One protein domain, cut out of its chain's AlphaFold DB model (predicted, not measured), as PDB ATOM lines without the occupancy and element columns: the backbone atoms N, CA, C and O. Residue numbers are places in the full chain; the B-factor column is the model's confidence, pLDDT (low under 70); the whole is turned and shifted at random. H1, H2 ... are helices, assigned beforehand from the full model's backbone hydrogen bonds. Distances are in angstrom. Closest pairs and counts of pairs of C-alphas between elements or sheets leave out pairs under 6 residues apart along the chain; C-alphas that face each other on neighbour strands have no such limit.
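AT A GLANCE: This is residues 4 to 143 of the 144 residues of an uncharacterized protein of Bacillus cytotoxicus (strain DSM 22905 / CIP 110041 / 391-98 / NVH 391-98) (UniProt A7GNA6). One very long helix, H4, makes the length of the model; H1, H2 and H3 cluster at its first end, and H5 folds back along its last part as a helical hairpin. From H5 the chain returns through the small H6 and a link to H7, which packs on H1. The printed part has 140 residues with seven named helices in the order H1 to H7 and no named strand; the class is all helix. The whole is loose, with a radius of gyration of the C-alphas of 19.0 A, and elongated, spanning 67 by 37 by 21 A.

HOW THE PARTS SIT: H4, residues 65 to 103, touches three helices. With residues 65 to 73 alone it touches residues 4 to 7 of H1, residues 4 to 18; the closest C-alphas are those of Thr 4 and Ile 69, 6.7 A apart, at a shallow tilt of 20 degrees, the same way. With residues 72 to 79 alone it touches H2, residues 25 to 35, at a steep tilt of 54 degrees, opposite ways; the closest C-alphas, of Leu 32 and Leu 72, are 6.6 A apart. With residues 87 to 98 alone it touches H5, residues 109 to 119, at a shallow tilt of 27 degrees, opposite ways, the two forming a helical hairpin; the closest C-alphas, of Lys 98 and Phe 111, are 5.5 A apart. H1 is also a hub, touching three helices, H3, H4 and H7. It touches H3, residues 47 to 59, opposite ways at 21 degrees, a shallow tilt, with the C-alphas of Ile 8 and Val 47 closest at 6.8 A. With residues 6 to 10 alone it touches H7, residues 132 to 141, opposite ways at a shallow tilt of 29 degrees; the C-alphas of Ser 10 and Leu 133 are closest, 6.6 A apart. H2 and H3 touch, the same way at a shallow tilt of 24 degrees, with the C-alphas of Ser 33 and Leu 50 closest at 6.1 A. H1, H2, H3, H4 and H7 form a bundle, a group of helices gathered together. H6, residues 121 to 124, touches no helix. Every O i to N i+4 pair is within hydrogen-bond range in H1, H2, H3, H4, H5 and H7; H6 is too short for such a pair.

IN THESE COORDINATES: H4 runs 57.3 A from C-alpha 65 at (38.030, 6.188, 22.542) to C-alpha 103 at (35.512, -46.206, -0.622). H1 is 20.8 A long and begins at C-alpha 4, (39.239, 5.819, 15.222). H3 is 18.3 A long, H2 15.5 A, H5 15.0 A and H7 13.0 A.

THE WHOLE: The C-alphas farthest apart, of Glu 60 and Gly 105, are 66.6 A apart. The printed part has no cut, and the link H2 to H3, 11 residues, is long. The mean pLDDT of the printed part is 78.3; residues 18 to 23, 40 to 43 and 120 to 143 are under 70.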
ATOM      1  N   THR A   4      40.310   5.944  16.210       91.12
ATOM      2  CA  THR A   4      39.239   5.819  15.222       91.12
ATOM      3  C   THR A   4      39.772   5.848  13.795       91.12
ATOM      4  O   THR A   4      39.425   4.984  12.994       91.12
ATOM      5  N   ASN A   5      40.641   6.805  13.452       89.88
ATOM      6  CA  ASN A   5      41.183   6.891  12.094       89.88
ATOM      7  C   ASN A   5      42.052   5.673  11.765       89.88
ATOM      8  O   ASN A   5      41.933   5.120  10.678       89.88
ATOM      9  N   THR A   6      42.887   5.223  12.705       90.31
ATOM     10  CA  THR A   6      43.719   4.030  12.508       90.31
ATOM     11  C   THR A   6      42.872   2.775  12.306       90.31
ATOM     12  O   THR A   6      43.162   1.991  11.403       90.31
ATOM     13  N   PHE A   7      41.813   2.593  13.093       90.75
ATOM     14  CA  PHE A   7      40.897   1.463  12.945       90.75
ATOM     15  C   PHE A   7      40.190   1.471  11.583       90.75
ATOM     16  O   PHE A   7      40.182   0.462  10.881       90.75
ATOM     17  N   ILE A   8      39.667   2.630  11.176       92.50
ATOM     18  CA  ILE A   8      38.966   2.812   9.901       92.50
ATOM     19  C   ILE A   8      39.867   2.518   8.698       92.50
ATOM     20  O   ILE A   8      39.460   1.781   7.801       92.50
ATOM     21  N   GLU A   9      41.089   3.048   8.678       89.81
ATOM     22  CA  GLU A   9      42.032   2.763   7.592       89.81
ATOM     23  C   GLU A   9      42.437   1.284   7.576       89.81
ATOM     24  O   GLU A   9      42.494   0.681   6.510       89.81
ATOM     25  N   SER A  10      42.593   0.653   8.744       86.56
ATOM     26  CA  SER A  10      42.898  -0.783   8.814       86.56
ATOM     27  C   SER A  10      41.768  -1.657   8.244       86.56
ATOM     28  O   SER A  10      42.041  -2.695   7.644       86.56
ATOM     29  N   LEU A  11      40.500  -1.252   8.396       87.44
ATOM     30  CA  LEU A  11      39.360  -1.941   7.774       87.44
ATOM     31  C   LEU A  11      39.352  -1.791   6.247       87.44
ATOM     32  O   LEU A  11      39.041  -2.757   5.552       87.44
ATOM     33  N   LYS A  12      39.699  -0.606   5.726       87.25
ATOM     34  CA  LYS A  12      39.814  -0.366   4.277       87.25
ATOM     35  C   LYS A  12      40.955  -1.181   3.674       87.25
ATOM     36  O   LYS A  12      40.740  -1.900   2.705       87.25
ATOM     37  N   GLU A  13      42.135  -1.128   4.294       83.50
ATOM     38  CA  GLU A  13      43.296  -1.922   3.880       83.50
ATOM     39  C   GLU A  13      42.960  -3.419   3.877       83.50
ATOM     40  O   GLU A  13      43.321  -4.132   2.939       83.50
ATOM     41  N   TRP A  14      42.241  -3.903   4.895       81.88
ATOM     42  CA  TRP A  14      41.764  -5.283   4.923       81.88
ATOM     43  C   TRP A  14      40.840  -5.599   3.740       81.88
ATOM     44  O   TRP A  14      41.076  -6.597   3.069       81.88
ATOM     45  N   ASP A  15      39.833  -4.777   3.438       82.94
ATOM     46  CA  ASP A  15      38.907  -5.033   2.321       82.94
ATOM     47  C   ASP A  15      39.633  -5.086   0.965       82.94
ATOM     48  O   ASP A  15      39.440  -6.020   0.183       82.94
ATOM     49  N   GLU A  16      40.551  -4.143   0.732       80.62
ATOM     50  CA  GLU A  16      41.363  -4.072  -0.489       80.62
ATOM     51  C   GLU A  16      42.238  -5.315  -0.688       80.62
ATOM     52  O   GLU A  16      42.303  -5.870  -1.788       80.62
ATOM     53  N   HIS A  17      42.914  -5.766   0.371       71.25
ATOM     54  CA  HIS A  17      43.862  -6.875   0.282       71.25
ATOM     55  C   HIS A  17      43.187  -8.236   0.395       71.25
ATOM     56  O   HIS A  17      43.721  -9.226  -0.113       71.25
ATOM     57  N   CYS A  18      42.044  -8.302   1.079       65.38
ATOM     58  CA  CYS A  18      41.415  -9.567   1.397       65.38
ATOM     59  C   CYS A  18      40.261  -9.960   0.461       65.38
ATOM     60  O   CYS A  18      39.918 -11.142   0.403       65.38
ATOM     61  N   ASN A  19      39.690  -9.012  -0.295       56.19
ATOM     62  CA  ASN A  19      38.586  -9.175  -1.261       56.19
ATOM     63  C   ASN A  19      37.786 -10.499  -1.138       56.19
ATOM     64  O   ASN A  19      37.845 -11.372  -2.022       56.19
ATOM     65  N   PRO A  20      37.084 -10.725  -0.010       57.72
ATOM     66  CA  PRO A  20      36.577 -12.047   0.304       57.72
ATOM     67  C   PRO A  20      35.216 -12.243  -0.364       57.72
ATOM     68  O   PRO A  20      34.238 -11.590  -0.011       57.72
ATOM     69  N   LYS A  21      35.098 -13.223  -1.270       55.06
ATOM     70  CA  LYS A  21      33.799 -13.564  -1.896       55.06
ATOM     71  C   LYS A  21      32.702 -13.988  -0.906       55.06
ATOM     72  O   LYS A  21      31.531 -13.901  -1.248       55.06
ATOM     73  N   ASP A  22      33.082 -14.423   0.299       53.97
ATOM     74  CA  ASP A  22      32.156 -14.953   1.316       53.97
ATOM     75  C   ASP A  22      32.005 -14.015   2.539       53.97
ATOM     76  O   ASP A  22      31.296 -14.333   3.498       53.97
ATOM     77  N   ALA A  23      32.715 -12.882   2.562       63.94
ATOM     78  CA  ALA A  23      32.748 -11.939   3.680       63.94
ATOM     79  C   ALA A  23      32.985 -10.529   3.150       63.94
ATOM     80  O   ALA A  23      34.126 -10.105   3.011       63.94
ATOM     81  N   THR A  24      31.924  -9.803   2.839       77.44
ATOM     82  CA  THR A  24      32.099  -8.437   2.349       77.44
ATOM     83  C   THR A  24      32.414  -7.506   3.516       77.44
ATOM     84  O   THR A  24      31.964  -7.734   4.644       77.44
ATOM     85  N   LEU A  25      33.128  -6.409   3.258       83.75
ATOM     86  CA  LEU A  25      33.247  -5.307   4.216       83.75
ATOM     87  C   LEU A  25      31.884  -4.860   4.749       83.75
ATOM     88  O   LEU A  25      31.750  -4.560   5.931       83.75
ATOM     89  N   LYS A  26      30.849  -4.915   3.913       84.88
ATOM     90  CA  LYS A  26      29.474  -4.598   4.294       84.88
ATOM     91  C   LYS A  26      28.942  -5.481   5.432       84.88
ATOM     92  O   LYS A  26      28.274  -4.965   6.325       84.88
ATOM     93  N   ASP A  27      29.272  -6.773   5.441       83.56
ATOM     94  CA  ASP A  27      28.880  -7.686   6.522       83.56
ATOM     95  C   ASP A  27      29.573  -7.311   7.834       83.56
ATOM     96  O   ASP A  27      28.942  -7.278   8.886       83.56
ATOM     97  N   VAL A  28      30.871  -6.999   7.773       87.62
ATOM     98  CA  VAL A  28      31.648  -6.572   8.946       87.62
ATOM     99  C   VAL A  28      31.099  -5.254   9.497       87.62
ATOM    100  O   VAL A  28      30.832  -5.162  10.692       87.62
ATOM    101  N   LEU A  29      30.853  -4.269   8.629       90.44
ATOM    102  CA  LEU A  29      30.271  -2.983   9.011       90.44
ATOM    103  C   LEU A  29      28.907  -3.153   9.682       90.44
ATOM    104  O   LEU A  29      28.678  -2.535  10.714       90.44
ATOM    105  N   PHE A  30      28.040  -4.026   9.159       88.25
ATOM    106  CA  PHE A  30      26.744  -4.311   9.777       88.25
ATOM    107  C   PHE A  30      26.891  -4.751  11.240       88.25
ATOM    108  O   PHE A  30      26.242  -4.180  12.113       88.25
ATOM    109  N   PHE A  31      27.757  -5.733  11.518       87.25
ATOM    110  CA  PHE A  31      27.954  -6.226  12.885       87.25
ATOM    111  C   PHE A  31      28.543  -5.159  13.810       87.25
ATOM    112  O   PHE A  31      28.068  -4.994  14.933       87.25
ATOM    113  N   LEU A  32      29.543  -4.410  13.339       91.56
ATOM    114  CA  LEU A  32      30.180  -3.364  14.140       91.56
ATOM    115  C   LEU A  32      29.205  -2.229  14.464       91.56
ATOM    116  O   LEU A  32      29.075  -1.859  15.629       91.56
ATOM    117  N   SER A  33      28.480  -1.733  13.460       90.62
ATOM    118  CA  SER A  33      27.432  -0.722  13.615       90.62
ATOM    119  C   SER A  33      26.335  -1.193  14.573       90.62
ATOM    120  O   SER A  33      25.980  -0.482  15.516       90.62
ATOM    121  N   TYR A  34      25.841  -2.422  14.409       88.56
ATOM    122  CA  TYR A  34      24.823  -2.985  15.297       88.56
ATOM    123  C   TYR A  34      25.282  -3.009  16.766       88.56
ATOM    124  O   TYR A  34      24.544  -2.571  17.652       88.56
ATOM    125  N   ASN A  35      26.519  -3.445  17.021       87.88
ATOM    126  CA  ASN A  35      27.075  -3.545  18.373       87.88
ATOM    127  C   ASN A  35      27.235  -2.185  19.069       87.88
ATOM    128  O   ASN A  35      27.171  -2.116  20.294       87.88
ATOM    129  N   ILE A  36      27.387  -1.095  18.313       90.94
ATOM    130  CA  ILE A  36      27.480   0.271  18.857       90.94
ATOM    131  C   ILE A  36      26.142   1.034  18.796       90.94
ATOM    132  O   ILE A  36      26.081   2.272  18.846       90.94
ATOM    133  N   GLY A  37      25.042   0.277  18.712       86.31
ATOM    134  CA  GLY A  37      23.670   0.769  18.818       86.31
ATOM    135  C   GLY A  37      23.178   1.514  17.581       86.31
ATOM    136  O   GLY A  37      22.231   2.296  17.671       86.31
ATOM    137  N   GLU A  38      23.824   1.310  16.438       84.62
ATOM    138  CA  GLU A  38      23.434   1.926  15.184       84.62
ATOM    139  C   GLU A  38      22.242   1.180  14.559       84.62
ATOM    140  O   GLU A  38      22.252  -0.042  14.416       84.62
ATOM    141  N   LYS A  39      21.184   1.915  14.196       73.25
ATOM    142  CA  LYS A  39      19.972   1.361  13.572       73.25
ATOM    143  C   LYS A  39      19.909   1.812  12.116       73.25
ATOM    144  O   LYS A  39      19.292   2.831  11.826       73.25
ATOM    145  N   PHE A  40      20.554   1.070  11.220       66.44
ATOM    146  CA  PHE A  40      20.588   1.393   9.791       66.44
ATOM    147  C   PHE A  40      19.913   0.337   8.918       66.44
ATOM    148  O   PHE A  40      19.855  -0.844   9.265       66.44
ATOM    149  N   LEU A  41      19.424   0.787   7.758       62.84
ATOM    150  CA  LEU A  41      19.121  -0.078   6.625       62.84
ATOM    151  C   LEU A  41      20.443  -0.525   5.995       62.84
ATOM    152  O   LEU A  41      21.413   0.228   5.952       62.84
ATOM    153  N   GLN A  42      20.487  -1.757   5.491       65.12
ATOM    154  CA  GLN A  42      21.723  -2.364   4.995       65.12
ATOM    155  C   GLN A  42      22.377  -1.547   3.860       65.12
ATOM    156  O   GLN A  42      23.571  -1.674   3.624       65.12
ATOM    157  N   GLU A  43      21.618  -0.716   3.147       65.12
ATOM    158  CA  GLU A  43      22.072   0.108   2.017       65.12
ATOM    159  C   GLU A  43      22.915   1.325   2.427       65.12
ATOM    160  O   GLU A  43      23.768   1.743   1.648       65.12
ATOM    161  N   ASP A  44      22.775   1.814   3.662       77.88
ATOM    162  CA  ASP A  44      23.474   3.016   4.146       77.88
ATOM    163  C   ASP A  44      24.835   2.710   4.801       77.88
ATOM    164  O   ASP A  44      25.586   3.616   5.173       77.88
ATOM    165  N   LEU A  45      25.170   1.422   4.942       85.75
ATOM    166  CA  LEU A  45      26.365   0.964   5.645       85.75
ATOM    167  C   LEU A  45      27.629   1.234   4.835       85.75
ATOM    168  O   LEU A  45      27.959   0.538   3.874       85.75
ATOM    169  N   THR A  46      28.370   2.234   5.293       90.62
ATOM    170  CA  THR A  46      29.666   2.642   4.754       90.62
ATOM    171  C   THR A  46      30.687   2.796   5.875       90.62
ATOM    172  O   THR A  46      30.344   3.043   7.032       90.62
ATOM    173  N   VAL A  47      31.971   2.720   5.534       91.56
ATOM    174  CA  VAL A  47      33.055   2.966   6.496       91.56
ATOM    175  C   VAL A  47      32.933   4.359   7.132       91.56
ATOM    176  O   VAL A  47      33.147   4.524   8.331       91.56
ATOM    177  N   GLU A  48      32.516   5.360   6.353       91.19
ATOM    178  CA  GLU A  48      32.319   6.722   6.854       91.19
ATOM    179  C   GLU A  48      31.103   6.846   7.785       91.19
ATOM    180  O   GLU A  48      31.144   7.644   8.722       91.19
ATOM    181  N   SER A  49      30.039   6.053   7.588       91.00
ATOM    182  CA  SER A  49      28.921   5.997   8.547       91.00
ATOM    183  C   SER A  49      29.369   5.449   9.906       91.00
ATOM    184  O   SER A  49      29.194   6.129  10.918       91.00
ATOM    185  N   LEU A  50      30.105   4.328   9.916       93.38
ATOM    186  CA  LEU A  50      30.678   3.751  11.134       93.38
ATOM    187  C   LEU A  50      31.616   4.744  11.834       93.38
ATOM    188  O   LEU A  50      31.532   4.949  13.044       93.38
ATOM    189  N   LYS A  51      32.481   5.422  11.070       94.38
ATOM    190  CA  LYS A  51      33.381   6.456  11.594       94.38
ATOM    191  C   LYS A  51      32.617   7.584  12.285       94.38
ATOM    192  O   LYS A  51      32.977   7.969  13.396       94.38
ATOM    193  N   LYS A  52      31.567   8.115  11.651       92.75
ATOM    194  CA  LYS A  52      30.722   9.166  12.239       92.75
ATOM    195  C   LYS A  52      30.082   8.699  13.540       92.75
ATOM    196  O   LYS A  52      30.048   9.464  14.499       92.75
ATOM    197  N   ARG A  53      29.623   7.448  13.594       93.31
ATOM    198  CA  ARG A  53      29.035   6.880  14.805       93.31
ATOM    199  C   ARG A  53      30.045   6.743  15.937       93.31
ATOM    200  O   ARG A  53      29.728   7.127  17.058       93.31
ATOM    201  N   ILE A  54      31.251   6.257  15.652       94.50
ATOM    202  CA  ILE A  54      32.332   6.184  16.645       94.50
ATOM    203  C   ILE A  54      32.648   7.586  17.181       94.50
ATOM    204  O   ILE A  54      32.679   7.781  18.392       94.50
ATOM    205  N   ILE A  55      32.800   8.578  16.295       94.44
ATOM    206  CA  ILE A  55      33.064   9.972  16.686       94.44
ATOM    207  C   ILE A  55      31.946  10.522  17.580       94.44
ATOM    208  O   ILE A  55      32.244  11.157  18.587       94.44
ATOM    209  N   TYR A  56      30.678  10.263  17.248       94.81
ATOM    210  CA  TYR A  56      29.538  10.650  18.085       94.81
ATOM    211  C   TYR A  56      29.624  10.026  19.483       94.81
ATOM    212  O   TYR A  56      29.478  10.726  20.479       94.81
ATOM    213  N   LEU A  57      29.900   8.723  19.577       95.06
ATOM    214  CA  LEU A  57      29.989   8.037  20.868       95.06
ATOM    215  C   LEU A  57      31.124   8.593  21.735       95.06
ATOM    216  O   LEU A  57      30.952   8.761  22.937       95.06
ATOM    217  N   VAL A  58      32.265   8.904  21.126       94.75
ATOM    218  CA  VAL A  58      33.423   9.454  21.839       94.75
ATOM    219  C   VAL A  58      33.173  10.894  22.286       94.75
ATOM    220  O   VAL A  58      33.417  11.227  23.442       94.75
ATOM    221  N   ASN A  59      32.678  11.749  21.390       94.62
ATOM    222  CA  ASN A  59      32.592  13.186  21.651       94.62
ATOM    223  C   ASN A  59      31.310  13.597  22.383       94.62
ATOM    224  O   ASN A  59      31.370  14.452  23.261       94.62
ATOM    225  N   GLU A  60      30.167  13.015  22.018       95.25
ATOM    226  CA  GLU A  60      28.853  13.414  22.540       95.25
ATOM    227  C   GLU A  60      28.436  12.530  23.720       95.25
ATOM    228  O   GLU A  60      27.995  13.028  24.752       95.25
ATOM    229  N   GLU A  61      28.634  11.212  23.609       94.62
ATOM    230  CA  GLU A  61      28.284  10.252  24.673       94.62
ATOM    231  C   GLU A  61      29.444   9.992  25.649       94.62
ATOM    232  O   GLU A  61      29.313   9.194  26.576       94.62
ATOM    233  N   SER A  62      30.582  10.676  25.467       92.62
ATOM    234  CA  SER A  62      31.756  10.609  26.349       92.62
ATOM    235  C   SER A  62      32.339   9.199  26.540       92.62
ATOM    236  O   SER A  62      32.870   8.878  27.607       92.62
ATOM    237  N   PHE A  63      32.259   8.340  25.520       92.75
ATOM    238  CA  PHE A  63      32.960   7.055  25.532       92.75
ATOM    239  C   PHE A  63      34.473   7.263  25.456       92.75
ATOM    240  O   PHE A  63      34.978   8.061  24.669       92.75
ATOM    241  N   GLU A  64      35.212   6.479  26.236       94.62
ATOM    242  CA  GLU A  64      36.669   6.431  26.139       94.62
ATOM    243  C   GLU A  64      37.061   5.804  24.787       94.62
ATOM    244  O   GLU A  64      36.699   4.659  24.497       94.62
ATOM    245  N   GLU A  65      37.750   6.575  23.932       92.56
ATOM    246  CA  GLU A  65      38.030   6.188  22.542       92.56
ATOM    247  C   GLU A  65      38.789   4.859  22.470       92.56
ATOM    248  O   GLU A  65      38.433   3.991  21.672       92.56
ATOM    249  N   LYS A  66      39.807   4.666  23.313       91.56
ATOM    250  CA  LYS A  66      40.621   3.452  23.290       91.56
ATOM    251  C   LYS A  66      39.792   2.226  23.652       91.56
ATOM    252  O   LYS A  66      39.841   1.245  22.918       91.56
ATOM    253  N   PHE A  67      38.992   2.283  24.712       92.12
ATOM    254  CA  PHE A  67      38.097   1.199  25.103       92.12
ATOM    255  C   PHE A  67      37.112   0.827  23.986       92.12
ATOM    256  O   PHE A  67      36.922  -0.358  23.698       92.12
ATOM    257  N   LEU A  68      36.502   1.824  23.336       93.62
ATOM    258  CA  LEU A  68      35.568   1.585  22.235       93.62
ATOM    259  C   LEU A  68      36.269   0.911  21.047       93.62
ATOM    260  O   LEU A  68      35.763  -0.073  20.510       93.62
ATOM    261  N   ILE A  69      37.450   1.398  20.663       93.12
ATOM    262  CA  ILE A  69      38.220   0.832  19.552       93.12
ATOM    263  C   ILE A  69      38.740  -0.572  19.881       93.12
ATOM    264  O   ILE A  69      38.607  -1.467  19.048       93.12
ATOM    265  N   ASP A  70      39.251  -0.812  21.090       89.25
ATOM    266  CA  ASP A  70      39.688  -2.143  21.532       89.25
ATOM    267  C   ASP A  70      38.525  -3.149  21.497       89.25
ATOM    268  O   ASP A  70      38.691  -4.285  21.041       89.25
ATOM    269  N   SER A  71      37.327  -2.717  21.899       90.62
ATOM    270  CA  SER A  71      36.111  -3.536  21.822       90.62
ATOM    271  C   SER A  71      35.738  -3.864  20.372       90.62
ATOM    272  O   SER A  71      35.475  -5.018  20.042       90.62
ATOM    273  N   LEU A  72      35.786  -2.884  19.465       91.69
ATOM    274  CA  LEU A  72      35.508  -3.096  18.039       91.69
ATOM    275  C   LEU A  72      36.540  -4.014  17.364       91.69
ATOM    276  O   LEU A  72      36.179  -4.847  16.526       91.69
ATOM    277  N   ILE A  73      37.816  -3.914  17.744       88.44
ATOM    278  CA  ILE A  73      38.875  -4.828  17.293       88.44
ATOM    279  C   ILE A  73      38.594  -6.249  17.783       88.44
ATOM    280  O   ILE A  73      38.747  -7.205  17.013       88.44
ATOM    281  N   HIS A  74      38.171  -6.404  19.040       87.94
ATOM    282  CA  HIS A  74      37.818  -7.704  19.601       87.94
ATOM    283  C   HIS A  74      36.683  -8.364  18.812       87.94
ATOM    284  O   HIS A  74      36.828  -9.504  18.368       87.94
ATOM    285  N   GLU A  75      35.606  -7.623  18.552       87.38
ATOM    286  CA  GLU A  75      34.460  -8.098  17.770       87.38
ATOM    287  C   GLU A  75      34.857  -8.470  16.336       87.38
ATOM    288  O   GLU A  75      34.552  -9.564  15.857       87.38
ATOM    289  N   THR A  76      35.629  -7.610  15.666       86.69
ATOM    290  CA  THR A  76      36.143  -7.877  14.311       86.69
ATOM    291  C   THR A  76      36.973  -9.165  14.283       86.69
ATOM    292  O   THR A  76      36.815 -10.020  13.408       86.69
ATOM    293  N   THR A  77      37.823  -9.358  15.293       84.56
ATOM    294  CA  THR A  77      38.656 -10.557  15.433       84.56
ATOM    295  C   THR A  77      37.810 -11.806  15.678       84.56
ATOM    296  O   THR A  77      38.099 -12.862  15.109       84.56
ATOM    297  N   ALA A  78      36.763 -11.715  16.499       83.75
ATOM    298  CA  ALA A  78      35.850 -12.822  16.763       83.75
ATOM    299  C   ALA A  78      35.110 -13.263  15.489       83.75
ATOM    300  O   ALA A  78      35.043 -14.464  15.208       83.75
ATOM    301  N   ILE A  79      34.646 -12.307  14.673       81.75
ATOM    302  CA  ILE A  79      34.029 -12.572  13.364       81.75
ATOM    303  C   ILE A  79      34.995 -13.357  12.471       81.75
ATOM    304  O   ILE A  79      34.618 -14.383  11.899       81.75
ATOM    305  N   PHE A  80      36.252 -12.921  12.370       78.88
ATOM    306  CA  PHE A  80      37.239 -13.603  11.533       78.88
ATOM    307  C   PHE A  80      37.617 -14.987  12.065       78.88
ATOM    308  O   PHE A  80      37.658 -15.938  11.286       78.88
ATOM    309  N   LYS A  81      37.814 -15.146  13.379       80.19
ATOM    310  CA  LYS A  81      38.099 -16.453  13.995       80.19
ATOM    311  C   LYS A  81      36.985 -17.459  13.736       80.19
ATOM    312  O   LYS A  81      37.266 -18.586  13.337       80.19
ATOM    313  N   LYS A  82      35.726 -17.052  13.919       77.50
ATOM    314  CA  LYS A  82      34.570 -17.909  13.639       77.50
ATOM    315  C   LYS A  82      34.574 -18.383  12.183       77.50
ATOM    316  O   LYS A  82      34.441 -19.576  11.937       77.50
ATOM    317  N   ARG A  83      34.813 -17.474  11.235       73.94
ATOM    318  CA  ARG A  83      34.869 -17.801   9.800       73.94
ATOM    319  C   ARG A  83      36.011 -18.759   9.452       73.94
ATOM    320  O   ARG A  83      35.818 -19.662   8.644       73.94
ATOM    321  N   ILE A  84      37.188 -18.583  10.057       76.50
ATOM    322  CA  ILE A  84      38.327 -19.498   9.874       76.50
ATOM    323  C   ILE A  84      37.965 -20.899  10.377       76.50
ATOM    324  O   ILE A  84      38.203 -21.883   9.677       76.50
ATOM    325  N   ASN A  85      37.335 -20.992  11.550       76.06
ATOM    326  CA  ASN A  85      36.896 -22.272  12.103       76.06
ATOM    327  C   ASN A  85      35.863 -22.955  11.194       76.06
ATOM    328  O   ASN A  85      36.030 -24.124  10.858       76.06
ATOM    329  N   GLU A  86      34.848 -22.222  10.729       79.06
ATOM    330  CA  GLU A  86      33.825 -22.739   9.807       79.06
ATOM    331  C   GLU A  86      34.426 -23.213   8.473       79.06
ATOM    332  O   GLU A  86      34.011 -24.244   7.935       79.06
ATOM    333  N   LEU A  87      35.436 -22.508   7.946       78.75
ATOM    334  CA  LEU A  87      36.178 -22.940   6.759       78.75
ATOM    335  C   LEU A  87      36.932 -24.252   7.021       78.75
ATOM    336  O   LEU A  87      36.843 -25.176   6.211       78.75
ATOM    337  N   GLY A  88      37.634 -24.351   8.152       80.25
ATOM    338  CA  GLY A  88      38.346 -25.563   8.561       80.25
ATOM    339  C   GLY A  88      37.414 -26.766   8.713       80.25
ATOM    340  O   GLY A  88      37.667 -27.830   8.147       80.25
ATOM    341  N   GLU A  89      36.282 -26.590   9.395       83.94
ATOM    342  CA  GLU A  89      35.245 -27.620   9.518       83.94
ATOM    343  C   GLU A  89      34.658 -28.010   8.154       83.94
ATOM    344  O   GLU A  89      34.445 -29.195   7.875       83.94
ATOM    345  N   GLY A  90      34.436 -27.029   7.274       82.75
ATOM    346  CA  GLY A  90      33.974 -27.242   5.905       82.75
ATOM    347  C   GLY A  90      34.940 -28.091   5.077       82.75
ATOM    348  O   GLY A  90      34.492 -28.988   4.354       82.75
ATOM    349  N   ILE A  91      36.248 -27.861   5.216       85.44
ATOM    350  CA  ILE A  91      37.296 -28.669   4.581       85.44
ATOM    351  C   ILE A  91      37.239 -30.103   5.108       85.44
ATOM    352  O   ILE A  91      37.075 -31.024   4.309       85.44
ATOM    353  N   ILE A  92      37.275 -30.293   6.431       87.31
ATOM    354  CA  ILE A  92      37.255 -31.625   7.061       87.31
ATOM    355  C   ILE A  92      36.018 -32.418   6.624       87.31
ATOM    356  O   ILE A  92      36.101 -33.605   6.302       87.31
ATOM    357  N   ARG A  93      34.848 -31.772   6.582       88.38
ATOM    358  CA  ARG A  93      33.603 -32.411   6.140       88.38
ATOM    359  C   ARG A  93      33.684 -32.868   4.683       88.38
ATOM    360  O   ARG A  93      33.240 -33.971   4.373       88.38
ATOM    361  N   ASN A  94      34.242 -32.041   3.799       87.81
ATOM    362  CA  ASN A  94      34.398 -32.391   2.388       87.81
ATOM    363  C   ASN A  94      35.449 -33.490   2.171       87.81
ATOM    364  O   ASN A  94      35.240 -34.348   1.319       87.81
ATOM    365  N   GLU A  95      36.536 -33.513   2.949       91.00
ATOM    366  CA  GLU A  95      37.525 -34.601   2.923       91.00
ATOM    367  C   GLU A  95      36.896 -35.934   3.327       91.00
ATOM    368  O   GLU A  95      36.982 -36.909   2.585       91.00
ATOM    369  N   ARG A  96      36.165 -35.964   4.448       92.25
ATOM    370  CA  ARG A  96      35.460 -37.173   4.907       92.25
ATOM    371  C   ARG A  96      34.401 -37.646   3.910       92.25
ATOM    372  O   ARG A  96      34.245 -38.848   3.695       92.25
ATOM    373  N   GLY A  97      33.672 -36.707   3.302       91.25
ATOM    374  CA  GLY A  97      32.697 -36.996   2.250       91.25
ATOM    375  C   GLY A  97      33.354 -37.625   1.022       91.25
ATOM    376  O   GLY A  97      32.904 -38.679   0.570       91.25
ATOM    377  N   LYS A  98      34.465 -37.038   0.556       92.56
ATOM    378  CA  LYS A  98      35.287 -37.573  -0.535       92.56
ATOM    379  C   LYS A  98      35.714 -39.015  -0.251       92.56
ATOM    380  O   LYS A  98      35.389 -39.902  -1.033       92.56
ATOM    381  N   GLU A  99      36.363 -39.255   0.890       92.81
ATOM    382  CA  GLU A  99      36.848 -40.588   1.269       92.81
ATOM    383  C   GLU A  99      35.726 -41.631   1.310       92.81
ATOM    384  O   GLU A  99      35.924 -42.785   0.933       92.81
ATOM    385  N   THR A 100      34.541 -41.241   1.784       94.00
ATOM    386  CA  THR A 100      33.384 -42.140   1.869       94.00
ATOM    387  C   THR A 100      32.880 -42.528   0.479       94.00
ATOM    388  O   THR A 100      32.593 -43.699   0.239       94.00
ATOM    389  N   PHE A 101      32.798 -41.571  -0.447       94.00
ATOM    390  CA  PHE A 101      32.375 -41.826  -1.827       94.00
ATOM    391  C   PHE A 101      33.384 -42.709  -2.563       94.00
ATOM    392  O   PHE A 101      32.991 -43.709  -3.163       94.00
ATOM    393  N   GLU A 102      34.680 -42.414  -2.439       91.62
ATOM    394  CA  GLU A 102      35.747 -43.207  -3.058       91.62
ATOM    395  C   GLU A 102      35.761 -44.653  -2.543       91.62
ATOM    396  O   GLU A 102      35.831 -45.589  -3.338       91.62
ATOM    397  N   LYS A 103      35.609 -44.861  -1.225       94.19
ATOM    398  CA  LYS A 103      35.512 -46.206  -0.622       94.19
ATOM    399  C   LYS A 103      34.313 -47.003  -1.131       94.19
ATOM    400  O   LYS A 103      34.388 -48.226  -1.205       94.19
ATOM    401  N   ASN A 104      33.234 -46.319  -1.498       93.25
ATOM    402  CA  ASN A 104      32.029 -46.928  -2.053       93.25
ATOM    403  C   ASN A 104      32.060 -47.031  -3.591       93.25
ATOM    404  O   ASN A 104      31.049 -47.394  -4.190       93.25
ATOM    405  N   GLY A 105      33.185 -46.700  -4.240       91.25
ATOM    406  CA  GLY A 105      33.324 -46.723  -5.700       91.25
ATOM    407  C   GLY A 105      32.478 -45.670  -6.426       91.25
ATOM    408  O   GLY A 105      32.158 -45.843  -7.600       91.25
ATOM    409  N   GLN A 106      32.072 -44.608  -5.729       93.12
ATOM    410  CA  GLN A 106      31.253 -43.522  -6.263       93.12
ATOM    411  C   GLN A 106      32.119 -42.353  -6.743       93.12
ATOM    412  O   GLN A 106      33.225 -42.135  -6.252       93.12
ATOM    413  N   ASP A 107      31.587 -41.566  -7.683       91.38
ATOM    414  CA  ASP A 107      32.260 -40.363  -8.171       91.38
ATOM    415  C   ASP A 107      32.350 -39.287  -7.075       91.38
ATOM    416  O   ASP A 107      31.338 -38.763  -6.603       91.38
ATOM    417  N   ALA A 108      33.579 -38.938  -6.698       90.88
ATOM    418  CA  ALA A 108      33.879 -37.910  -5.711       90.88
ATOM    419  C   ALA A 108      34.329 -36.570  -6.333       90.88
ATOM    420  O   ALA A 108      34.700 -35.650  -5.598       90.88
ATOM    421  N   SER A 109      34.249 -36.412  -7.661       87.19
ATOM    422  CA  SER A 109      34.692 -35.220  -8.408       87.19
ATOM    423  C   SER A 109      34.124 -33.900  -7.864       87.19
ATOM    424  O   SER A 109      34.798 -32.866  -7.834       87.19
ATOM    425  N   ASN A 110      32.887 -33.925  -7.362       84.94
ATOM    426  CA  ASN A 110      32.254 -32.772  -6.727       84.94
ATOM    427  C   ASN A 110      32.969 -32.340  -5.442       84.94
ATOM    428  O   ASN A 110      33.176 -31.138  -5.251       84.94
ATOM    429  N   PHE A 111      33.372 -33.288  -4.594       86.81
ATOM    430  CA  PHE A 111      34.136 -33.002  -3.382       86.81
ATOM    431  C   PHE A 111      35.539 -32.516  -3.727       86.81
ATOM    432  O   PHE A 111      36.006 -31.553  -3.130       86.81
ATOM    433  N   GLU A 112      36.187 -33.092  -4.740       85.00
ATOM    434  CA  GLU A 112      37.500 -32.630  -5.206       85.00
ATOM    435  C   GLU A 112      37.462 -31.188  -5.704       85.00
ATOM    436  O   GLU A 112      38.313 -30.375  -5.342       85.00
ATOM    437  N   ARG A 113      36.431 -30.836  -6.478       83.19
ATOM    438  CA  ARG A 113      36.210 -29.470  -6.954       83.19
ATOM    439  C   ARG A 113      35.900 -28.497  -5.816       83.19
ATOM    440  O   ARG A 113      36.270 -27.330  -5.904       83.19
ATOM    441  N   GLN A 114      35.189 -28.927  -4.774       81.69
ATOM    442  CA  GLN A 114      34.941 -28.074  -3.608       81.69
ATOM    443  C   GLN A 114      36.194 -27.914  -2.747       81.69
ATOM    444  O   GLN A 114      36.535 -26.792  -2.385       81.69
ATOM    445  N   LEU A 115      36.926 -28.998  -2.491       85.31
ATOM    446  CA  LEU A 115      38.186 -28.973  -1.753       85.31
ATOM    447  C   LEU A 115      39.237 -28.132  -2.466       85.31
ATOM    448  O   LEU A 115      39.909 -27.347  -1.811       85.31
ATOM    449  N   SER A 116      39.357 -28.233  -3.791       80.62
ATOM    450  CA  SER A 116      40.300 -27.409  -4.548       80.62
ATOM    451  C   SER A 116      39.973 -25.921  -4.435       80.62
ATOM    452  O   SER A 116      40.891 -25.121  -4.315       80.62
ATOM    453  N   LYS A 117      38.691 -25.540  -4.371       74.00
ATOM    454  CA  LYS A 117      38.274 -24.155  -4.090       74.00
ATOM    455  C   LYS A 117      38.575 -23.740  -2.650       74.00
ATOM    456  O   LYS A 117      39.139 -22.674  -2.441       74.00
ATOM    457  N   MET A 118      38.219 -24.575  -1.674       73.94
ATOM    458  CA  MET A 118      38.379 -24.279  -0.245       73.94
ATOM    459  C   MET A 118      39.844 -24.277   0.213       73.94
ATOM    460  O   MET A 118      40.152 -23.595   1.181       73.94
ATOM    461  N   LYS A 119      40.733 -25.017  -0.472       72.56
ATOM    462  CA  LYS A 119      42.172 -25.150  -0.169       72.56
ATOM    463  C   LYS A 119      43.091 -24.281  -1.042       72.56
ATOM    464  O   LYS A 119      44.294 -24.249  -0.793       72.56
ATOM    465  N   ASN A 120      42.587 -23.616  -2.089       67.50
ATOM    466  CA  ASN A 120      43.439 -22.809  -2.969       67.50
ATOM    467  C   ASN A 120      43.966 -21.563  -2.241       67.50
ATOM    468  O   ASN A 120      43.207 -20.676  -1.857       67.50
ATOM    469  N   MET A 121      45.293 -21.479  -2.127       47.91
ATOM    470  CA  MET A 121      46.016 -20.423  -1.424       47.91
ATOM    471  C   MET A 121      45.796 -19.000  -1.948       47.91
ATOM    472  O   MET A 121      45.910 -18.100  -1.141       47.91
ATOM    473  N   GLN A 122      45.448 -18.717  -3.206       46.62
ATOM    474  CA  GLN A 122      45.114 -17.329  -3.604       46.62
ATOM    475  C   GLN A 122      43.723 -16.891  -3.107       46.62
ATOM    476  O   GLN A 122      43.453 -15.700  -2.990       46.62
ATOM    477  N   TYR A 123      42.872 -17.850  -2.732       44.69
ATOM    478  CA  TYR A 123      41.601 -17.637  -2.034       44.69
ATOM    479  C   TYR A 123      41.778 -17.566  -0.501       44.69
ATOM    480  O   TYR A 123      40.901 -17.056   0.193       44.69
ATOM    481  N   ILE A 124      42.910 -18.064   0.022       40.22
ATOM    482  CA  ILE A 124      43.250 -18.116   1.459       40.22
ATOM    483  C   ILE A 124      44.285 -17.046   1.866       40.22
ATOM    484  O   ILE A 124      44.202 -16.521   2.961       40.22
ATOM    485  N   TYR A 125      45.220 -16.637   1.003       40.22
ATOM    486  CA  TYR A 125      46.189 -15.550   1.245       40.22
ATOM    487  C   TYR A 125      45.617 -14.160   0.938       40.22
ATOM    488  O   TYR A 125      46.087 -13.182   1.506       40.22
ATOM    489  N   GLY A 126      44.524 -14.076   0.172       41.69
ATOM    490  CA  GLY A 126      43.552 -12.992   0.334       41.69
ATOM    491  C   GLY A 126      42.742 -13.117   1.640       41.69
ATOM    492  O   GLY A 126      41.844 -12.348   1.887       41.69
ATOM    493  N   ARG A 127      42.974 -14.093   2.520       43.50
ATOM    494  CA  ARG A 127      42.212 -14.264   3.778       43.50
ATOM    495  C   ARG A 127      43.066 -14.388   5.034       43.50
ATOM    496  O   ARG A 127      42.507 -14.408   6.125       43.50
ATOM    497  N   GLU A 128      44.388 -14.398   4.926       42.34
ATOM    498  CA  GLU A 128      45.280 -14.499   6.079       42.34
ATOM    499  C   GLU A 128      46.233 -13.303   6.151       42.34
ATOM    500  O   GLU A 128      47.435 -13.398   5.930       42.34
ATOM    501  N   SER A 129      45.678 -12.159   6.556       45.03
ATOM    502  CA  SER A 129      46.405 -11.138   7.315       45.03
ATOM    503  C   SER A 129      45.890 -11.099   8.760       45.03
ATOM    504  O   SER A 129      45.761 -10.050   9.383       45.03
ATOM    505  N   THR A 130      45.627 -12.264   9.358       44.00
ATOM    506  CA  THR A 130      45.177 -12.389  10.760       44.00
ATOM    507  C   THR A 130      46.236 -11.906  11.768       44.00
ATOM    508  O   THR A 130      45.969 -11.822  12.962       44.00
ATOM    509  N   ARG A 131      47.432 -11.524  11.294       42.31
ATOM    510  CA  ARG A 131      48.423 -10.749  12.052       42.31
ATOM    511  C   ARG A 131      48.411  -9.245  11.771       42.31
ATOM    512  O   ARG A 131      48.966  -8.519  12.580       42.31
ATOM    513  N   CYS A 132      47.800  -8.743  10.700       46.56
ATOM    514  CA  CYS A 132      47.804  -7.307  10.424       46.56
ATOM    515  C   CYS A 132      46.933  -6.552  11.423       46.56
ATOM    516  O   CYS A 132      47.485  -5.789  12.185       46.56
ATOM    517  N   LEU A 133      45.627  -6.779  11.548       45.19
ATOM    518  CA  LEU A 133      44.822  -5.923  12.439       45.19
ATOM    519  C   LEU A 133      45.297  -5.943  13.903       45.19
ATOM    520  O   LEU A 133      45.492  -4.890  14.500       45.19
ATOM    521  N   GLU A 134      45.596  -7.115  14.469       42.25
ATOM    522  CA  GLU A 134      46.004  -7.180  15.875       42.25
ATOM    523  C   GLU A 134      47.438  -6.679  16.118       42.25
ATOM    524  O   GLU A 134      47.679  -5.994  17.109       42.25
ATOM    525  N   TYR A 135      48.394  -6.970  15.228       46.69
ATOM    526  CA  TYR A 135      49.796  -6.558  15.394       46.69
ATOM    527  C   TYR A 135      50.054  -5.146  14.857       46.69
ATOM    528  O   TYR A 135      50.906  -4.459  15.397       46.69
ATOM    529  N   TYR A 136      49.308  -4.689  13.849       47.28
ATOM    530  CA  TYR A 136      49.435  -3.381  13.192       47.28
ATOM    531  C   TYR A 136      48.654  -2.293  13.933       47.28
ATOM    532  O   TYR A 136      49.199  -1.209  14.146       47.28
ATOM    533  N   CYS A 137      47.435  -2.581  14.426       44.41
ATOM    534  CA  CYS A 137      46.776  -1.677  15.371       44.41
ATOM    535  C   CYS A 137      47.595  -1.600  16.661       44.41
ATOM    536  O   CYS A 137      47.891  -0.499  17.099       44.41
ATOM    537  N   LYS A 138      48.090  -2.716  17.219       45.84
ATOM    538  CA  LYS A 138      48.978  -2.635  18.393       45.84
ATOM    539  C   LYS A 138      50.327  -1.956  18.076       45.84
ATOM    540  O   LYS A 138      50.792  -1.159  18.876       45.84
ATOM    541  N   SER A 139      50.958  -2.159  16.917       49.53
ATOM    542  CA  SER A 139      52.274  -1.551  16.640       49.53
ATOM    543  C   SER A 139      52.222  -0.056  16.324       49.53
ATOM    544  O   SER A 139      53.157   0.649  16.682       49.53
ATOM    545  N   LYS A 140      51.170   0.445  15.655       46.69
ATOM    546  CA  LYS A 140      51.013   1.887  15.360       46.69
ATOM    547  C   LYS A 140      50.457   2.686  16.537       46.69
ATOM    548  O   LYS A 140      50.593   3.904  16.568       46.69
ATOM    549  N   VAL A 141      49.809   2.010  17.478       48.19
ATOM    550  CA  VAL A 141      49.144   2.653  18.609       48.19
ATOM    551  C   VAL A 141      50.000   2.641  19.879       48.19
ATOM    552  O   VAL A 141      49.888   3.548  20.698       48.19
ATOM    553  N   PHE A 142      50.907   1.671  20.023       40.50
ATOM    554  CA  PHE A 142      51.854   1.596  21.143       40.50
ATOM    555  C   PHE A 142      53.253   2.149  20.812       40.50
ATOM    556  O   PHE A 142      54.182   1.983  21.597       40.50
ATOM    557  N   SER A 143      53.424   2.818  19.670       37.62
ATOM    558  CA  SER A 143      54.632   3.583  19.348       37.62
ATOM    559  C   SER A 143      54.501   5.037  19.827       37.62
ATOM    560  O   SER A 143      54.346   5.940  19.004       37.62
TER     561      SER A 143